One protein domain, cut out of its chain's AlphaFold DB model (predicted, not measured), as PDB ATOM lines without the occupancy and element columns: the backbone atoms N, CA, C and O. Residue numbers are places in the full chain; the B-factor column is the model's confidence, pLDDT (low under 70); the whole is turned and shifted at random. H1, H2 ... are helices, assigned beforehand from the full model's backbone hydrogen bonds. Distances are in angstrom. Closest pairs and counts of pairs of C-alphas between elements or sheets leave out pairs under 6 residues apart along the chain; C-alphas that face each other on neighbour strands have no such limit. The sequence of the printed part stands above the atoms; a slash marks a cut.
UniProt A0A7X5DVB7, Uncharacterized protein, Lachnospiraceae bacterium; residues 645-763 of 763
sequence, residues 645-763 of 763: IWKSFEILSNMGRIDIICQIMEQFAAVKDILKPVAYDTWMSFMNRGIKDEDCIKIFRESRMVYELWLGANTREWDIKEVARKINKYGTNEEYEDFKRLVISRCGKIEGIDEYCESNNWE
ATOM      1  N   ILE A 645     192.499  81.146 166.191       89.44
ATOM      2  CA  ILE A 645     191.053  81.345 166.004       89.44
ATOM      3  C   ILE A 645     190.791  82.371 164.898       89.44
ATOM      4  O   ILE A 645     189.989  82.123 164.000       89.44
ATOM      5  N   TRP A 646     191.489  83.505 164.924       87.12
ATOM      6  CA  TRP A 646     191.392  84.553 163.904       87.12
ATOM      7  C   TRP A 646     191.672  84.016 162.503       87.12
ATOM      8  O   TRP A 646     190.879  84.213 161.583       87.12
ATOM      9  N   LYS A 647     192.774  83.277 162.366       83.50
ATOM     10  CA  LYS A 647     193.189  82.640 161.118       83.50
ATOM     11  C   LYS A 647     192.227  81.542 160.660       83.50
ATOM     12  O   LYS A 647     192.136  81.289 159.461       83.50
ATOM     13  N   SER A 648     191.514  80.907 161.590       88.62
ATOM     14  CA  SER A 648     190.636  79.783 161.287       88.62
ATOM     15  C   SER A 648     189.396  80.151 160.477       88.62
ATOM     16  O   SER A 648     188.923  79.296 159.738       88.62
ATOM     17  N   PHE A 649     188.881  81.385 160.554       91.81
ATOM     18  CA  PHE A 649     187.657  81.758 159.825       91.81
ATOM     19  C   PHE A 649     187.809  81.602 158.311       91.81
ATOM     20  O   PHE A 649     186.928  81.050 157.656       91.81
ATOM     21  N   GLU A 650     188.953  82.022 157.778       87.00
ATOM     22  CA  GLU A 650     189.308  81.856 156.369       87.00
ATOM     23  C   GLU A 650     189.466  80.376 156.003       87.00
ATOM     24  O   GLU A 650     188.883  79.911 155.025       87.00
ATOM     25  N   ILE A 651     190.180  79.604 156.832       85.75
ATOM     26  CA  ILE A 651     190.373  78.159 156.629       85.75
ATOM     27  C   ILE A 651     189.018  77.443 156.597       85.75
ATOM     28  O   ILE A 651     188.722  76.717 155.654       85.75
ATOM     29  N   LEU A 652     188.163  77.673 157.595       89.38
ATOM     30  CA  LEU A 652     186.851  77.039 157.707       89.38
ATOM     31  C   LEU A 652     185.914  77.445 156.561       89.38
ATOM     32  O   LEU A 652     185.181  76.599 156.053       89.38
ATOM     33  N   SER A 653     185.968  78.703 156.115       89.31
ATOM     34  CA  SER A 653     185.234  79.190 154.938       89.31
ATOM     35  C   SER A 653     185.722  78.501 153.658       89.31
ATOM     36  O   SER A 653     184.917  78.008 152.865       89.31
ATOM     37  N   ASN A 654     187.037  78.330 153.488       83.88
ATOM     38  CA  ASN A 654     187.605  77.569 152.373       83.88
ATOM     39  C   ASN A 654     187.235  76.077 152.421       83.88
ATOM     40  O   ASN A 654     186.997  75.485 151.369       83.88
ATOM     41  N   MET A 655     187.114  75.493 153.618       84.94
ATOM     42  CA  MET A 655     186.628  74.124 153.842       84.94
ATOM     43  C   MET A 655     185.105  73.974 153.669       84.94
ATOM     44  O   MET A 655     184.599  72.853 153.674       84.94
ATOM     45  N   GLY A 656     184.350  75.074 153.570       86.62
ATOM     46  CA  GLY A 656     182.884  75.057 153.564       86.62
ATOM     47  C   GLY A 656     182.252  74.667 154.909       86.62
ATOM     48  O   GLY A 656     181.083  74.289 154.950       86.62
ATOM     49  N   ARG A 657     183.005  74.752 156.014       90.25
ATOM     50  CA  ARG A 657     182.575  74.400 157.380       90.25
ATOM     51  C   ARG A 657     181.930  75.584 158.098       90.25
ATOM     52  O   ARG A 657     182.395  76.033 159.147       90.25
ATOM     53  N   ILE A 658     180.857  76.097 157.499       94.19
ATOM     54  CA  ILE A 658     180.068  77.218 158.037       94.19
ATOM     55  C   ILE A 658     179.466  76.863 159.399       94.19
ATOM     56  O   ILE A 658     179.466  77.695 160.305       94.19
ATOM     57  N   ASP A 659     179.092  75.595 159.575       93.06
ATOM     58  CA  ASP A 659     178.611  75.019 160.829       93.06
ATOM     59  C   ASP A 659     179.581  75.268 161.994       93.06
ATOM     60  O   ASP A 659     179.175  75.661 163.089       93.06
ATOM     61  N   ILE A 660     180.885  75.118 161.748       94.62
ATOM     62  CA  ILE A 660     181.924  75.326 162.760       94.62
ATOM     63  C   ILE A 660     182.142  76.814 163.029       94.62
ATOM     64  O   ILE A 660     182.312  77.200 164.185       94.62
ATOM     65  N   ILE A 661     182.094  77.668 162.001       95.44
ATOM     66  CA  ILE A 661     182.193  79.124 162.191       95.44
ATOM     67  C   ILE A 661     181.039  79.619 163.071       95.44
ATOM     68  O   ILE A 661     181.279  80.342 164.043       95.44
ATOM     69  N   CYS A 662     179.812  79.174 162.784       95.31
ATOM     70  CA  CYS A 662     178.639  79.444 163.612       95.31
ATOM     71  C   CYS A 662     178.867  78.955 165.048       95.31
ATOM     72  O   CYS A 662     178.746  79.740 165.986       95.31
ATOM     73  N   GLN A 663     179.311  77.708 165.234       95.38
ATOM     74  CA  GLN A 663     179.580  77.140 166.559       95.38
ATOM     75  C   GLN A 663     180.618  77.939 167.374       95.38
ATOM     76  O   GLN A 663     180.497  78.044 168.598       95.38
ATOM     77  N   ILE A 664     181.652  78.486 166.731       95.81
ATOM     78  CA  ILE A 664     182.665  79.330 167.386       95.81
ATOM     79  C   ILE A 664     182.048  80.670 167.797       95.81
ATOM     80  O   ILE A 664     182.156  81.084 168.954       95.81
ATOM     81  N   MET A 665     181.365  81.338 166.867       95.38
ATOM     82  CA  MET A 665     180.813  82.671 167.102       95.38
ATOM     83  C   MET A 665     179.659  82.670 168.097       95.38
ATOM     84  O   MET A 665     179.531  83.620 168.867       95.38
ATOM     85  N   GLU A 666     178.858  81.608 168.144       94.00
ATOM     86  CA  GLU A 666     177.827  81.417 169.163       94.00
ATOM     87  C   GLU A 666     178.429  81.249 170.561       94.00
ATOM     88  O   GLU A 666     177.925  81.835 171.522       94.00
ATOM     89  N   GLN A 667     179.539  80.511 170.683       93.00
ATOM     90  CA  GLN A 667     180.257  80.389 171.952       93.00
ATOM     91  C   GLN A 667     180.808  81.740 172.418       93.00
ATOM     92  O   GLN A 667     180.661  82.070 173.593       93.00
ATOM     93  N   PHE A 668     181.371  82.551 171.518       93.06
ATOM     94  CA  PHE A 668     181.794  83.914 171.858       93.06
ATOM     95  C   PHE A 668     180.623  84.820 172.220       93.06
ATOM     96  O   PHE A 668     180.720  85.579 173.183       93.06
ATOM     97  N   ALA A 669     179.504  84.716 171.502       89.69
ATOM     98  CA  ALA A 669     178.313  85.508 171.775       89.69
ATOM     99  C   ALA A 669     177.744  85.214 173.173       89.69
ATOM    100  O   ALA A 669     177.340  86.134 173.883       89.69
ATOM    101  N   ALA A 670     177.778  83.943 173.596       89.12
ATOM    102  CA  ALA A 670     177.314  83.499 174.910       89.12
ATOM    103  C   ALA A 670     178.120  84.085 176.083       89.12
ATOM    104  O   ALA A 670     177.601  84.177 177.194       89.12
ATOM    105  N   VAL A 671     179.371  84.498 175.848       87.12
ATOM    106  CA  VAL A 671     180.255  85.091 176.867       87.12
ATOM    107  C   VAL A 671     180.701  86.514 176.513       87.12
ATOM    108  O   VAL A 671     181.683  87.005 177.071       87.12
ATOM    109  N   LYS A 672     179.991  87.205 175.608       85.19
ATOM    110  CA  LYS A 672     180.437  88.478 175.013       85.19
ATOM    111  C   LYS A 672     180.811  89.564 176.028       85.19
ATOM    112  O   LYS A 672     181.762  90.303 175.797       85.19
ATOM    113  N   ASP A 673     180.115  89.618 177.165       82.25
ATOM    114  CA  ASP A 673     180.312  90.646 178.198       82.25
ATOM    115  C   ASP A 673     181.594  90.426 179.024       82.25
ATOM    116  O   ASP A 673     182.096  91.344 179.675       82.25
ATOM    117  N   ILE A 674     182.137  89.205 179.002       78.38
ATOM    118  CA  ILE A 674     183.353  88.820 179.732       78.38
ATOM    119  C   ILE A 674     184.501  88.400 178.805       78.38
ATOM    120  O   ILE A 674     185.600  88.138 179.294       78.38
ATOM    121  N   LEU A 675     184.272  88.375 177.486       77.19
ATOM    122  CA  LEU A 675     185.247  87.979 176.474       77.19
ATOM    123  C   LEU A 675     186.416  88.979 176.434       77.19
ATOM    124  O   LEU A 675     186.291  90.112 175.970       77.19
ATOM    125  N   LYS A 676     187.570  88.557 176.954       68.75
ATOM    126  CA  LYS A 676     188.842  89.297 176.933       68.75
ATOM    127  C   LYS A 676     189.965  88.324 176.566       68.75
ATOM    128  O   LYS A 676     189.921  87.185 177.027       68.75
ATOM    129  N   PRO A 677     191.004  88.733 175.808       67.44
ATOM    130  CA  PRO A 677     191.417  90.107 175.480       67.44
ATOM    131  C   PRO A 677     190.772  90.745 174.240       67.44
ATOM    132  O   PRO A 677     190.836  91.966 174.117       67.44
ATOM    133  N   VAL A 678     190.169  89.970 173.333       79.69
ATOM    134  CA  VAL A 678     189.542  90.489 172.105       79.69
ATOM    135  C   VAL A 678     188.025  90.528 172.290       79.69
ATOM    136  O   VAL A 678     187.416  89.502 172.582       79.69
ATOM    137  N   ALA A 679     187.427  91.712 172.143       86.19
ATOM    138  CA  ALA A 679     185.988  91.908 172.294       86.19
ATOM    139  C   ALA A 679     185.197  91.246 171.154       86.19
ATOM    140  O   ALA A 679     185.711  91.058 170.049       86.19
ATOM    141  N   TYR A 680     183.924  90.942 171.412       89.25
ATOM    142  CA  TYR A 680     183.038  90.300 170.437       89.25
ATOM    143  C   TYR A 680     182.918  91.087 169.121       89.25
ATOM    144  O   TYR A 680     182.977  90.495 168.047       89.25
ATOM    145  N   ASP A 681     182.860  92.421 169.187       87.12
ATOM    146  CA  ASP A 681     182.807  93.285 167.999       87.12
ATOM    147  C   ASP A 681     184.040  93.123 167.105       87.12
ATOM    148  O   ASP A 681     183.938  93.081 165.877       87.12
ATOM    149  N   THR A 682     185.214  92.975 167.723       87.81
ATOM    150  CA  THR A 682     186.456  92.726 166.996       87.81
ATOM    151  C   THR A 682     186.429  91.346 166.346       87.81
ATOM    152  O   THR A 682     186.796  91.241 165.183       87.81
ATOM    153  N   TRP A 683     185.929  90.313 167.037       91.69
ATOM    154  CA  TRP A 683     185.740  88.978 166.456       91.69
ATOM    155  C   TRP A 683     184.752  88.960 165.288       91.69
ATOM    156  O   TRP A 683     184.961  88.228 164.326       91.69
ATOM    157  N   MET A 684     183.716  89.796 165.331       91.50
ATOM    158  CA  MET A 684     182.772  89.966 164.227       91.50
ATOM    159  C   MET A 684     183.410  90.634 163.012       91.50
ATOM    160  O   MET A 684     183.236  90.155 161.891       91.50
ATOM    161  N   SER A 685     184.176  91.713 163.213       88.38
ATOM    162  CA  SER A 685     184.944  92.341 162.125       88.38
ATOM    163  C   SER A 685     185.949  91.345 161.549       88.38
ATOM    164  O   SER A 685     186.118  91.226 160.337       88.38
ATOM    165  N   PHE A 686     186.557  90.559 162.432       90.06
ATOM    166  CA  PHE A 686     187.478  89.512 162.073       90.06
ATOM    167  C   PHE A 686     186.826  88.427 161.193       90.06
ATOM    168  O   PHE A 686     187.205  88.261 160.032       90.06
ATOM    169  N   MET A 687     185.794  87.748 161.683       93.31
ATOM    170  CA  MET A 687     185.059  86.750 160.906       93.31
ATOM    171  C   MET A 687     184.629  87.309 159.540       93.31
ATOM    172  O   MET A 687     184.947  86.712 158.517       93.31
ATOM    173  N   ASN A 688     183.985  88.480 159.498       88.88
ATOM    174  CA  ASN A 688     183.467  89.050 158.249       88.88
ATOM    175  C   ASN A 688     184.553  89.431 157.231       88.88
ATOM    176  O   ASN A 688     184.266  89.453 156.033       88.88
ATOM    177  N   ARG A 689     185.778  89.734 157.679       85.62
ATOM    178  CA  ARG A 689     186.933  89.970 156.796       85.62
ATOM    179  C   ARG A 689     187.589  88.675 156.319       85.62
ATOM    180  O   ARG A 689     188.142  88.675 155.229       85.62
ATOM    181  N   GLY A 690     187.568  87.626 157.141       84.69
ATOM    182  CA  GLY A 690     188.240  86.357 156.850       84.69
ATOM    183  C   GLY A 690     187.432  85.397 155.975       84.69
ATOM    184  O   GLY A 690     188.020  84.614 155.242       84.69
ATOM    185  N   ILE A 691     186.100  85.435 156.043       90.31
ATOM    186  CA  ILE A 691     185.234  84.558 155.238       90.31
ATOM    187  C   ILE A 691     185.039  85.084 153.809       90.31
ATOM    188  O   ILE A 691     185.057  86.294 153.570       90.31
ATOM    189  N   LYS A 692     184.739  84.178 152.869       87.69
ATOM    190  CA  LYS A 692     184.256  84.543 151.527       87.69
ATOM    191  C   LYS A 692     182.983  85.384 151.625       87.69
ATOM    192  O   LYS A 692     182.118  85.118 152.461       87.69
ATOM    193  N   ASP A 693     182.815  86.349 150.721       88.31
ATOM    194  CA  ASP A 693     181.643  87.235 150.744       88.31
ATOM    195  C   ASP A 693     180.309  86.463 150.679       88.31
ATOM    196  O   ASP A 693     179.361  86.805 151.385       88.31
ATOM    197  N   GLU A 694     180.254  85.376 149.901       90.00
ATOM    198  CA  GLU A 694     179.078  84.501 149.794       90.00
ATOM    199  C   GLU A 694     178.788  83.662 151.051       90.00
ATOM    200  O   GLU A 694     177.673  83.166 151.217       90.00
ATOM    201  N   ASP A 695     179.759  83.491 151.948       93.00
ATOM    202  CA  ASP A 695     179.582  82.730 153.188       93.00
ATOM    203  C   ASP A 695     178.945  83.583 154.290       93.00
ATOM    204  O   ASP A 695     178.278  83.047 155.175       93.00
ATOM    205  N   CYS A 696     179.049  84.912 154.195       93.31
ATOM    206  CA  CYS A 696     178.424  85.847 155.133       93.31
ATOM    207  C   CYS A 696     176.904  85.618 155.239       93.31
ATOM    208  O   CYS A 696     176.361  85.499 156.343       93.31
ATOM    209  N   ILE A 697     176.224  85.448 154.097       93.44
ATOM    210  CA  ILE A 697     174.785  85.149 154.067       93.44
ATOM    211  C   ILE A 697     174.469  83.739 154.586       93.44
ATOM    212  O   ILE A 697     173.434  83.536 155.220       93.44
ATOM    213  N   LYS A 698     175.355  82.757 154.372       94.88
ATOM    214  CA  LYS A 698     175.173  81.393 154.897       94.88
ATOM    215  C   LYS A 698     175.197  81.406 156.429       94.88
ATOM    216  O   LYS A 698     174.299  80.841 157.044       94.88
ATOM    217  N   ILE A 699     176.123  82.156 157.032       94.19
ATOM    218  CA  ILE A 699     176.188  82.359 158.490       94.19
ATOM    219  C   ILE A 699     174.939  83.085 159.001       94.19
ATOM    220  O   ILE A 699     174.382  82.693 160.019       94.19
ATOM    221  N   PHE A 700     174.454  84.113 158.291       93.56
ATOM    222  CA  PHE A 700     173.230  84.827 158.685       93.56
ATOM    223  C   PHE A 700     171.993  83.912 158.702       93.56
ATOM    224  O   PHE A 700     171.165  84.012 159.609       93.56
ATOM    225  N   ARG A 701     171.890  82.991 157.733       93.12
ATOM    226  CA  ARG A 701     170.826  81.973 157.672       93.12
ATOM    227  C   ARG A 701     170.943  80.941 158.788       93.12
ATOM    228  O   ARG A 701     169.929  80.538 159.350       93.12
ATOM    229  N   GLU A 702     172.161  80.487 159.060       93.56
ATOM    230  CA  GLU A 702     172.419  79.393 159.995       93.56
ATOM    231  C   GLU A 702     172.368  79.852 161.457       93.56
ATOM    232  O   GLU A 702     171.774  79.169 162.288       93.56
ATOM    233  N   SER A 703     172.893  81.042 161.764       91.50
ATOM    234  CA  SER A 703     172.849  81.628 163.103       91.50
ATOM    235  C   SER A 703     172.605  83.138 163.075       91.50
ATOM    236  O   SER A 703     173.511  83.971 163.161       91.50
ATOM    237  N   ARG A 704     171.321  83.511 163.045       88.88
ATOM    238  CA  ARG A 704     170.873  84.909 163.173       88.88
ATOM    239  C   ARG A 704     171.374  85.566 164.468       88.88
ATOM    240  O   ARG A 704     171.705  86.751 164.480       88.88
ATOM    241  N   MET A 705     171.473  84.781 165.546       89.44
ATOM    242  CA  MET A 705     171.876  85.230 166.882       89.44
ATOM    243  C   MET A 705     173.245  85.927 166.896       89.44
ATOM    244  O   MET A 705     173.422  86.894 167.638       89.44
ATOM    245  N   VAL A 706     174.191  85.476 166.063       91.69
ATOM    246  CA  VAL A 706     175.538  86.065 165.952       91.69
ATOM    247  C   VAL A 706     175.456  87.560 165.614       91.69
ATOM    248  O   VAL A 706     176.053  88.399 166.286       91.69
ATOM    249  N   TYR A 707     174.627  87.922 164.635       92.25
ATOM    250  CA  TYR A 707     174.442  89.315 164.227       92.25
ATOM    251  C   TYR A 707     173.556  90.098 165.205       92.25
ATOM    252  O   TYR A 707     173.815  91.270 165.477       92.25
ATOM    253  N   GLU A 708     172.540  89.461 165.792       90.25
ATOM    254  CA  GLU A 708     171.665  90.103 166.783       90.25
ATOM    255  C   GLU A 708     172.396  90.508 168.065       90.25
ATOM    256  O   GLU A 708     172.031  91.504 168.692       90.25
ATOM    257  N   LEU A 709     173.389  89.727 168.496       87.75
ATOM    258  CA  LEU A 709     174.167  90.013 169.701       87.75
ATOM    259  C   LEU A 709     175.322  90.986 169.457       87.75
ATOM    260  O   LEU A 709     175.767  91.605 170.429       87.75
ATOM    261  N   TRP A 710     175.755  91.120 168.203       91.00
ATOM    262  CA  TRP A 710     176.777  92.059 167.743       91.00
ATOM    263  C   TRP A 710     176.249  93.489 167.595       91.00
ATOM    264  O   TRP A 710     176.904  94.433 168.021       91.00
ATOM    265  N   LEU A 711     175.058  93.655 167.011       89.56
ATOM    266  CA  LEU A 711     174.486  94.974 166.742       89.56
ATOM    267  C   LEU A 711     174.103  95.703 168.042       89.56
ATOM    268  O   LEU A 711     173.237  95.251 168.800       89.56
ATOM    269  N   GLY A 712     174.726  96.861 168.274       82.19
ATOM    270  CA  GLY A 712     174.481  97.738 169.419       82.19
ATOM    271  C   GLY A 712     175.182  99.097 169.299       82.19
ATOM    272  O   GLY A 712     175.620  99.490 168.221       82.19
ATOM    273  N   ALA A 713     175.290  99.826 170.415       65.00
ATOM    274  CA  ALA A 713     175.783 101.210 170.439       65.00
ATOM    275  C   ALA A 713     177.269 101.380 170.057       65.00
ATOM    276  O   ALA A 713     177.665 102.462 169.639       65.00
ATOM    277  N   ASN A 714     178.084 100.328 170.191       72.81
ATOM    278  CA  ASN A 714     179.529 100.373 169.925       72.81
ATOM    279  C   ASN A 714     179.921  99.762 168.569       72.81
ATOM    280  O   ASN A 714     181.105  99.712 168.229       72.81
ATOM    281  N   THR A 715     178.948  99.282 167.789       81.12
ATOM    282  CA  THR A 715     179.208  98.666 166.487       81.12
ATOM    283  C   THR A 715     179.625  99.732 165.473       81.12
ATOM    284  O   THR A 715     178.935 100.732 165.290       81.12
ATOM    285  N   ARG A 716     180.746  99.521 164.775       83.44
ATOM    286  CA  ARG A 716     181.235 100.473 163.767       83.44
ATOM    287  C   ARG A 716     180.331 100.457 162.539       83.44
ATOM    288  O   ARG A 716     180.093  99.401 161.956       83.44
ATOM    289  N   GLU A 717     179.908 101.637 162.090       86.69
ATOM    290  CA  GLU A 717     179.044 101.770 160.909       86.69
ATOM    291  C   GLU A 717     179.645 101.133 159.652       86.69
ATOM    292  O   GLU A 717     178.919 100.548 158.852       86.69
ATOM    293  N   TRP A 718     180.971 101.214 159.488       84.62
ATOM    294  CA  TRP A 718     181.670 100.603 158.357       84.62
ATOM    295  C   TRP A 718     181.495  99.077 158.321       84.62
ATOM    296  O   TRP A 718     181.179  98.532 157.267       84.62
ATOM    297  N   ASP A 719     181.616  98.389 159.463       85.69
ATOM    298  CA  ASP A 719     181.445  96.930 159.515       85.69
ATOM    299  C   ASP A 719     179.979  96.539 159.217       85.69
ATOM    300  O   ASP A 719     179.728  95.542 158.540       85.69
ATOM    301  N   ILE A 720     178.998  97.347 159.651       90.00
ATOM    302  CA  ILE A 720     177.569  97.149 159.326       90.00
ATOM    303  C   ILE A 720     177.330  97.293 157.821       90.00
ATOM    304  O   ILE A 720     176.666  96.446 157.221       90.00
ATOM    305  N   LYS A 721     177.873  98.353 157.211       89.56
ATOM    306  CA  LYS A 721     177.768  98.613 155.768       89.56
ATOM    307  C   LYS A 721     178.397  97.486 154.951       89.56
ATOM    308  O   LYS A 721     177.828  97.072 153.945       89.56
ATOM    309  N   GLU A 722     179.518  96.941 155.411       88.69
ATOM    310  CA  GLU A 722     180.206  95.848 154.730       88.69
ATOM    311  C   GLU A 722     179.425  94.524 154.790       88.69
ATOM    312  O   GLU A 722     179.253  93.864 153.767       88.69
ATOM    313  N   VAL A 723     178.856  94.166 155.948       91.19
ATOM    314  CA  VAL A 723     177.951  93.004 156.063       91.19
ATOM    315  C   VAL A 723     176.696  93.198 155.209       91.19
ATOM    316  O   VAL A 723     176.298  92.292 154.477       91.19
ATOM    317  N   ALA A 724     176.101  94.394 155.241       91.62
ATOM    318  CA  ALA A 724     174.939  94.734 154.426       91.62
ATOM    319  C   ALA A 724     175.237  94.585 152.925       91.62
ATOM    320  O   ALA A 724     174.434  93.996 152.205       91.62
ATOM    321  N   ARG A 725     176.412  95.037 152.462       91.81
ATOM    322  CA  ARG A 725     176.885  94.861 151.080       91.81
ATOM    323  C   ARG A 725     176.978  93.384 150.698       91.81
ATOM    324  O   ARG A 725     176.475  93.005 149.642       91.81
ATOM    325  N   LYS A 726     177.577  92.544 151.548       91.69
ATOM    326  CA  LYS A 726     177.725  91.099 151.293       91.69
ATOM    327  C   LYS A 726     176.369  90.387 151.245       91.69
ATOM    328  O   LYS A 726     176.114  89.625 150.314       91.69
ATOM    329  N   ILE A 727     175.471  90.685 152.187       92.44
ATOM    330  CA  ILE A 727     174.101  90.144 152.207       92.44
ATOM    331  C   ILE A 727     173.304  90.615 150.985       92.44
ATOM    332  O   ILE A 727     172.614  89.804 150.378       92.44
ATOM    333  N   ASN A 728     173.424  91.882 150.581       91.69
ATOM    334  CA  ASN A 728     172.759  92.398 149.382       91.69
ATOM    335  C   ASN A 728     173.261  91.712 148.102       91.69
ATOM    336  O   ASN A 728     172.476  91.405 147.212       91.69
ATOM    337  N   LYS A 729     174.574  91.462 148.008       90.12
ATOM    338  CA  LYS A 729     175.199  90.871 146.817       90.12
ATOM    339  C   LYS A 729     174.874  89.382 146.646       90.12
ATOM    340  O   LYS A 729     174.673  88.940 145.518       90.12
ATOM    341  N   TYR A 730     174.842  88.609 147.735       91.25
ATOM    342  CA  TYR A 730     174.730  87.139 147.682       91.25
ATOM    343  C   TYR A 730     173.433  86.568 148.280       91.25
ATOM    344  O   TYR A 730     173.143  85.380 148.118       91.25
ATOM    345  N   GLY A 731     172.658  87.382 148.994       88.81
ATOM    346  CA  GLY A 731     171.361  87.021 149.556       88.81
ATOM    347  C   GLY A 731     170.187  87.417 148.667       88.81
ATOM    348  O   GLY A 731     170.334  87.907 147.552       88.81
ATOM    349  N   THR A 732     168.985  87.172 149.172       91.19
ATOM    350  CA  THR A 732     167.744  87.667 148.573       91.19
ATOM    351  C   THR A 732     167.419  89.071 149.080       91.19
ATOM    352  O   THR A 732     167.799  89.447 150.190       91.19
ATOM    353  N   ASN A 733     166.626  89.831 148.316       89.62
ATOM    354  CA  ASN A 733     166.134  91.141 148.762       89.62
ATOM    355  C   ASN A 733     165.397  91.065 150.111       89.62
ATOM    356  O   ASN A 733     165.463  91.999 150.901       89.62
ATOM    357  N   GLU A 734     164.699  89.958 150.390       92.75
ATOM    358  CA  GLU A 734     164.006  89.766 151.667       92.75
ATOM    359  C   GLU A 734     164.988  89.624 152.837       92.75
ATOM    360  O   GLU A 734     164.760  90.216 153.890       92.75
ATOM    361  N   GLU A 735     166.092  88.902 152.647       93.25
ATOM    362  CA  GLU A 735     167.145  88.732 153.657       93.25
ATOM    363  C   GLU A 735     167.919  90.030 153.900       93.25
ATOM    364  O   GLU A 735     168.234  90.355 155.045       93.25
ATOM    365  N   TYR A 736     168.169  90.812 152.847       93.19
ATOM    366  CA  TYR A 736     168.756  92.146 152.973       93.19
ATOM    367  C   TYR A 736     167.852  93.096 153.765       93.19
ATOM    368  O   TYR A 736     168.296  93.735 154.720       93.19
ATOM    369  N   GLU A 737     166.562  93.144 153.427       92.50
ATOM    370  CA  GLU A 737     165.588  93.953 154.157       92.50
ATOM    371  C   GLU A 737     165.388  93.461 155.600       92.50
ATOM    372  O   GLU A 737     165.171  94.264 156.509       92.50
ATOM    373  N   ASP A 738     165.502  92.157 155.853       93.44
ATOM    374  CA  ASP A 738     165.485  91.604 157.207       93.44
ATOM    375  C   ASP A 738     166.708  92.034 158.029       93.44
ATOM    376  O   ASP A 738     166.558  92.496 159.165       93.44
ATOM    377  N   PHE A 739     167.908  91.992 157.444       93.69
ATOM    378  CA  PHE A 739     169.114  92.515 158.083       93.69
ATOM    379  C   PHE A 739     169.014  94.028 158.339       93.69
ATOM    380  O   PHE A 739     169.311  94.486 159.444       93.69
ATOM    381  N   LYS A 740     168.507  94.818 157.383       92.62
ATOM    382  CA  LYS A 740     168.263  96.262 157.570       92.62
ATOM    383  C   LYS A 740     167.297  96.545 158.711       92.62
ATOM    384  O   LYS A 740     167.569  97.412 159.542       92.62
ATOM    385  N   ARG A 741     166.184  95.808 158.795       92.81
ATOM    386  CA  ARG A 741     165.248  95.920 159.927       92.81
ATOM    387  C   ARG A 741     165.941  95.616 161.250       92.81
ATOM    388  O   ARG A 741     165.706  96.324 162.230       92.81
ATOM    389  N   LEU A 742     166.814  94.609 161.271       92.00
ATOM    390  CA  LEU A 742     167.587  94.264 162.456       92.00
ATOM    391  C   LEU A 742     168.539  95.403 162.868       92.00
ATOM    392  O   LEU A 742     168.505  95.811 164.030       92.00
ATOM    393  N   VAL A 743     169.296  95.978 161.928       91.25
ATOM    394  CA  VAL A 743     170.173  97.143 162.161       91.25
ATOM    395  C   VAL A 743     169.379  98.329 162.706       91.25
ATOM    396  O   VAL A 743     169.732  98.868 163.752       91.25
ATOM    397  N   ILE A 744     168.259  98.686 162.068       88.44
ATOM    398  CA  ILE A 744     167.405  99.801 162.512       88.44
ATOM    399  C   ILE A 744     166.913  99.576 163.943       88.44
ATOM    400  O   ILE A 744     166.911 100.504 164.749       88.44
ATOM    401  N   SER A 745     166.524  98.343 164.277       90.06
ATOM    402  CA  SER A 745     166.002  98.016 165.606       90.06
ATOM    403  C   SER A 745     167.045  98.092 166.728       90.06
ATOM    404  O   SER A 745     166.670  98.306 167.879       90.06
ATOM    405  N   ARG A 746     168.336  97.904 166.417       85.88
ATOM    406  CA  ARG A 746     169.416  97.782 167.415       85.88
ATOM    407  C   ARG A 746     170.386  98.964 167.444       85.88
ATOM    408  O   ARG A 746     170.878  99.296 168.517       85.88
ATOM    409  N   CYS A 747     170.638  99.592 166.300       84.62
ATOM    410  CA  CYS A 747     171.609 100.679 166.129       84.62
ATOM    411  C   CYS A 747     170.956 102.001 165.690       84.62
ATOM    412  O   CYS A 747     171.603 103.042 165.728       84.62
ATOM    413  N   GLY A 748     169.683 101.987 165.283       83.88
ATOM    414  CA  GLY A 748     169.031 103.142 164.666       83.88
ATOM    415  C   GLY A 748     169.319 103.252 163.164       83.88
ATOM    416  O   GLY A 748     169.763 102.303 162.518       83.88
ATOM    417  N   LYS A 749     168.993 104.405 162.571       80.31
ATOM    418  CA  LYS A 749     169.158 104.632 161.127       80.31
ATOM    419  C   LYS A 749     170.632 104.904 160.806       80.31
ATOM    420  O   LYS A 749     171.176 105.881 161.297       80.31
ATOM    421  N   ILE A 750     171.226 104.085 159.937       82.25
ATOM    422  CA  ILE A 750     172.580 104.295 159.400       82.25
ATOM    423  C   ILE A 750     172.473 105.003 158.044       82.25
ATOM    424  O   ILE A 750     171.829 104.490 157.125       82.25
ATOM    425  N   GLU A 751     173.072 106.188 157.911       80.94
ATOM    426  CA  GLU A 751     173.036 106.962 156.664       80.94
ATOM    427  C   GLU A 751     173.900 106.328 155.560       80.94
ATOM    428  O   GLU A 751     175.001 105.824 155.807       80.94
ATOM    429  N   GLY A 752     173.384 106.342 154.326       79.81
ATOM    430  CA  GLY A 752     174.092 105.865 153.136       79.81
ATOM    431  C   GLY A 752     174.303 104.347 153.055       79.81
ATOM    432  O   GLY A 752     175.192 103.912 152.334       79.81
ATOM    433  N   ILE A 753     173.546 103.522 153.797       84.12
ATOM    434  CA  ILE A 753     173.682 102.052 153.723       84.12
ATOM    435  C   ILE A 753     173.284 101.500 152.345       84.12
ATOM    436  O   ILE A 753     174.008 100.676 151.796       84.12
ATOM    437  N   ASP A 754     172.186 101.998 151.771       84.50
ATOM    438  CA  ASP A 754     171.718 101.610 150.435       84.50
ATOM    439  C   ASP A 754     172.678 102.153 149.356       84.50
ATOM    440  O   ASP A 754     173.146 101.405 148.502       84.50
ATOM    441  N   GLU A 755     173.080 103.425 149.470       81.75
ATOM    442  CA  GLU A 755     174.032 104.080 148.557       81.75
ATOM    443  C   GLU A 755     175.400 103.375 148.526       81.75
ATOM    444  O   GLU A 755     175.973 103.189 147.455       81.75
ATOM    445  N   TYR A 756     175.909 102.919 149.677       77.25
ATOM    446  CA  TYR A 756     177.163 102.159 149.773       77.25
ATOM    447  C   TYR A 756     177.076 100.785 149.092       77.25
ATOM    448  O   TYR A 756     178.055 100.302 148.509       77.25
ATOM    449  N   CYS A 757     175.910 100.138 149.169       77.06
ATOM    450  CA  CYS A 757     175.644  98.886 148.466       77.06
ATOM    451  C   CYS A 757     175.545  99.095 146.945       77.06
ATOM    452  O   CYS A 757     175.929  98.203 146.191       77.06
ATOM    453  N   GLU A 758     175.068 100.257 146.494       73.06
ATOM    454  CA  GLU A 758     174.949 100.615 145.076       73.06
ATOM    455  C   GLU A 758     176.279 101.091 144.459       73.06
ATOM    456  O   GLU A 758     176.587 100.733 143.321       73.06
ATOM    457  N   SER A 759     177.101 101.847 145.198       59.09
ATOM    458  CA  SER A 759     178.362 102.424 144.700       59.09
ATOM    459  C   SER A 759     179.465 101.390 144.456       59.09
ATOM    460  O   SER A 759     180.313 101.593 143.593       59.09
ATOM    461  N   ASN A 760     179.450 100.275 145.190       54.19
ATOM    462  CA  ASN A 760     180.458  99.208 145.118       54.19
ATOM    463  C   ASN A 760     180.051  98.025 144.210       54.19
ATOM    464  O   ASN A 760     180.644  96.951 144.298       54.19
ATOM    465  N   ASN A 761     179.040  98.205 143.349       46.09
ATOM    466  CA  ASN A 761     178.621  97.224 142.332       46.09
ATOM    467  C   ASN A 761     179.347  97.380 140.976       46.09
ATOM    468  O   ASN A 761     178.951  96.747 139.998       46.09
ATOM    469  N   TRP A 762     180.384  98.217 140.897       35.91
ATOM    470  CA  TRP A 762     181.237  98.341 139.712       35.91
ATOM    471  C   TRP A 762     182.457  97.431 139.894       35.91
ATOM    472  O   TRP A 762     183.293  97.703 140.755       35.91
ATOM    473  N   GLU A 763     182.500  96.330 139.138       33.25
ATOM    474  CA  GLU A 763     183.693  95.479 138.970       33.25
ATOM    475  C   GLU A 763     184.783  96.187 138.161       33.25
ATOM    476  O   GLU A 763     184.443  96.804 137.120       33.25
TER     477      GLU A 763
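This is residues 645 to 763 of the 763 residues of an uncharacterized protein of Lachnospiraceae bacterium (UniProt A0A7X5DVB7). Two helical hairpins, H1 with H2 and H6 with H7, stand at opposite ends of a compact all-helix body, with H3, H4 and H5 filling the space between them. H8 packs on H6 at the far end from H1, and residues 673 to 678 stick out as a loop between H2 and H3. The printed part has 119 residues with eight named helices, H1 to H8 in chain order, and no named strand. The radius of gyration of the C-alphas is 13.6 A and the spans are 34 by 32 by 21 A, a rounded outline.

Begin with H1, residues 645 to 654, and H2, residues 658 to 670, a hairpin at a shallow tilt of 29 degrees; they touch closest at the C-alphas of Phe 649 and Ile 661, 6.5 A apart, H2 with residues 658 to 661 alone. Next comes H3, residues 680 to 690, which completes an up and down bundle of H1, H2 and H3, each running against the one before; the C-alphas of Glu 650 and Gly 690, the closest of H1 and H3, are 4.7 A apart. Look then at H4, residues 693 to 702: it touches residues 658 to 662 of H2, closest at the C-alphas of Cys 662 and Ile 699, 6.4 A. H5, residues 704 to 710, touches H2, with the C-alphas of Glu 666 and Val 706 closest at 6.1 A. H6, residues 717 to 730, touches H4 about perpendicular, at 90 degrees, with the C-alphas of Ile 697 and Ile 727 closest at 5.4 A. H7, residues 733 to 747, forms a hairpin with H6 at a shallow tilt of 15 degrees, closest at the C-alphas of Asn 728 and Tyr 736, 5.4 A. H8, residues 753 to 759, touches H6, closest at the C-alphas of Arg 725 and Cys 757, 5.0 A; H1 and H8 are apart. In H2, H3, H5, H6, H7 and H8 every O i to N i+4 pair is within hydrogen-bond range, against 3 of 6 in H1 and 4 of 6 in H4.

Find C-alpha 645 at (191.053, 81.345, 166.004), where H1 begins. H2 spans 18.2 A, H6 20.2 A and H7 20.6 A from first to last C-alpha; H7 starts at C-alpha 733, (166.134, 91.141, 148.762). H8 ends at C-alpha 759, (178.362, 102.424, 144.700).

The C-alphas of Ile 674 and Glu 763 are the two farthest apart, at 41.3 A. The printed part has no cut and no long link. Mean pLDDT of the printed part is 86.3; residues 676 to 677, 713 and 759 to 763 are under 70.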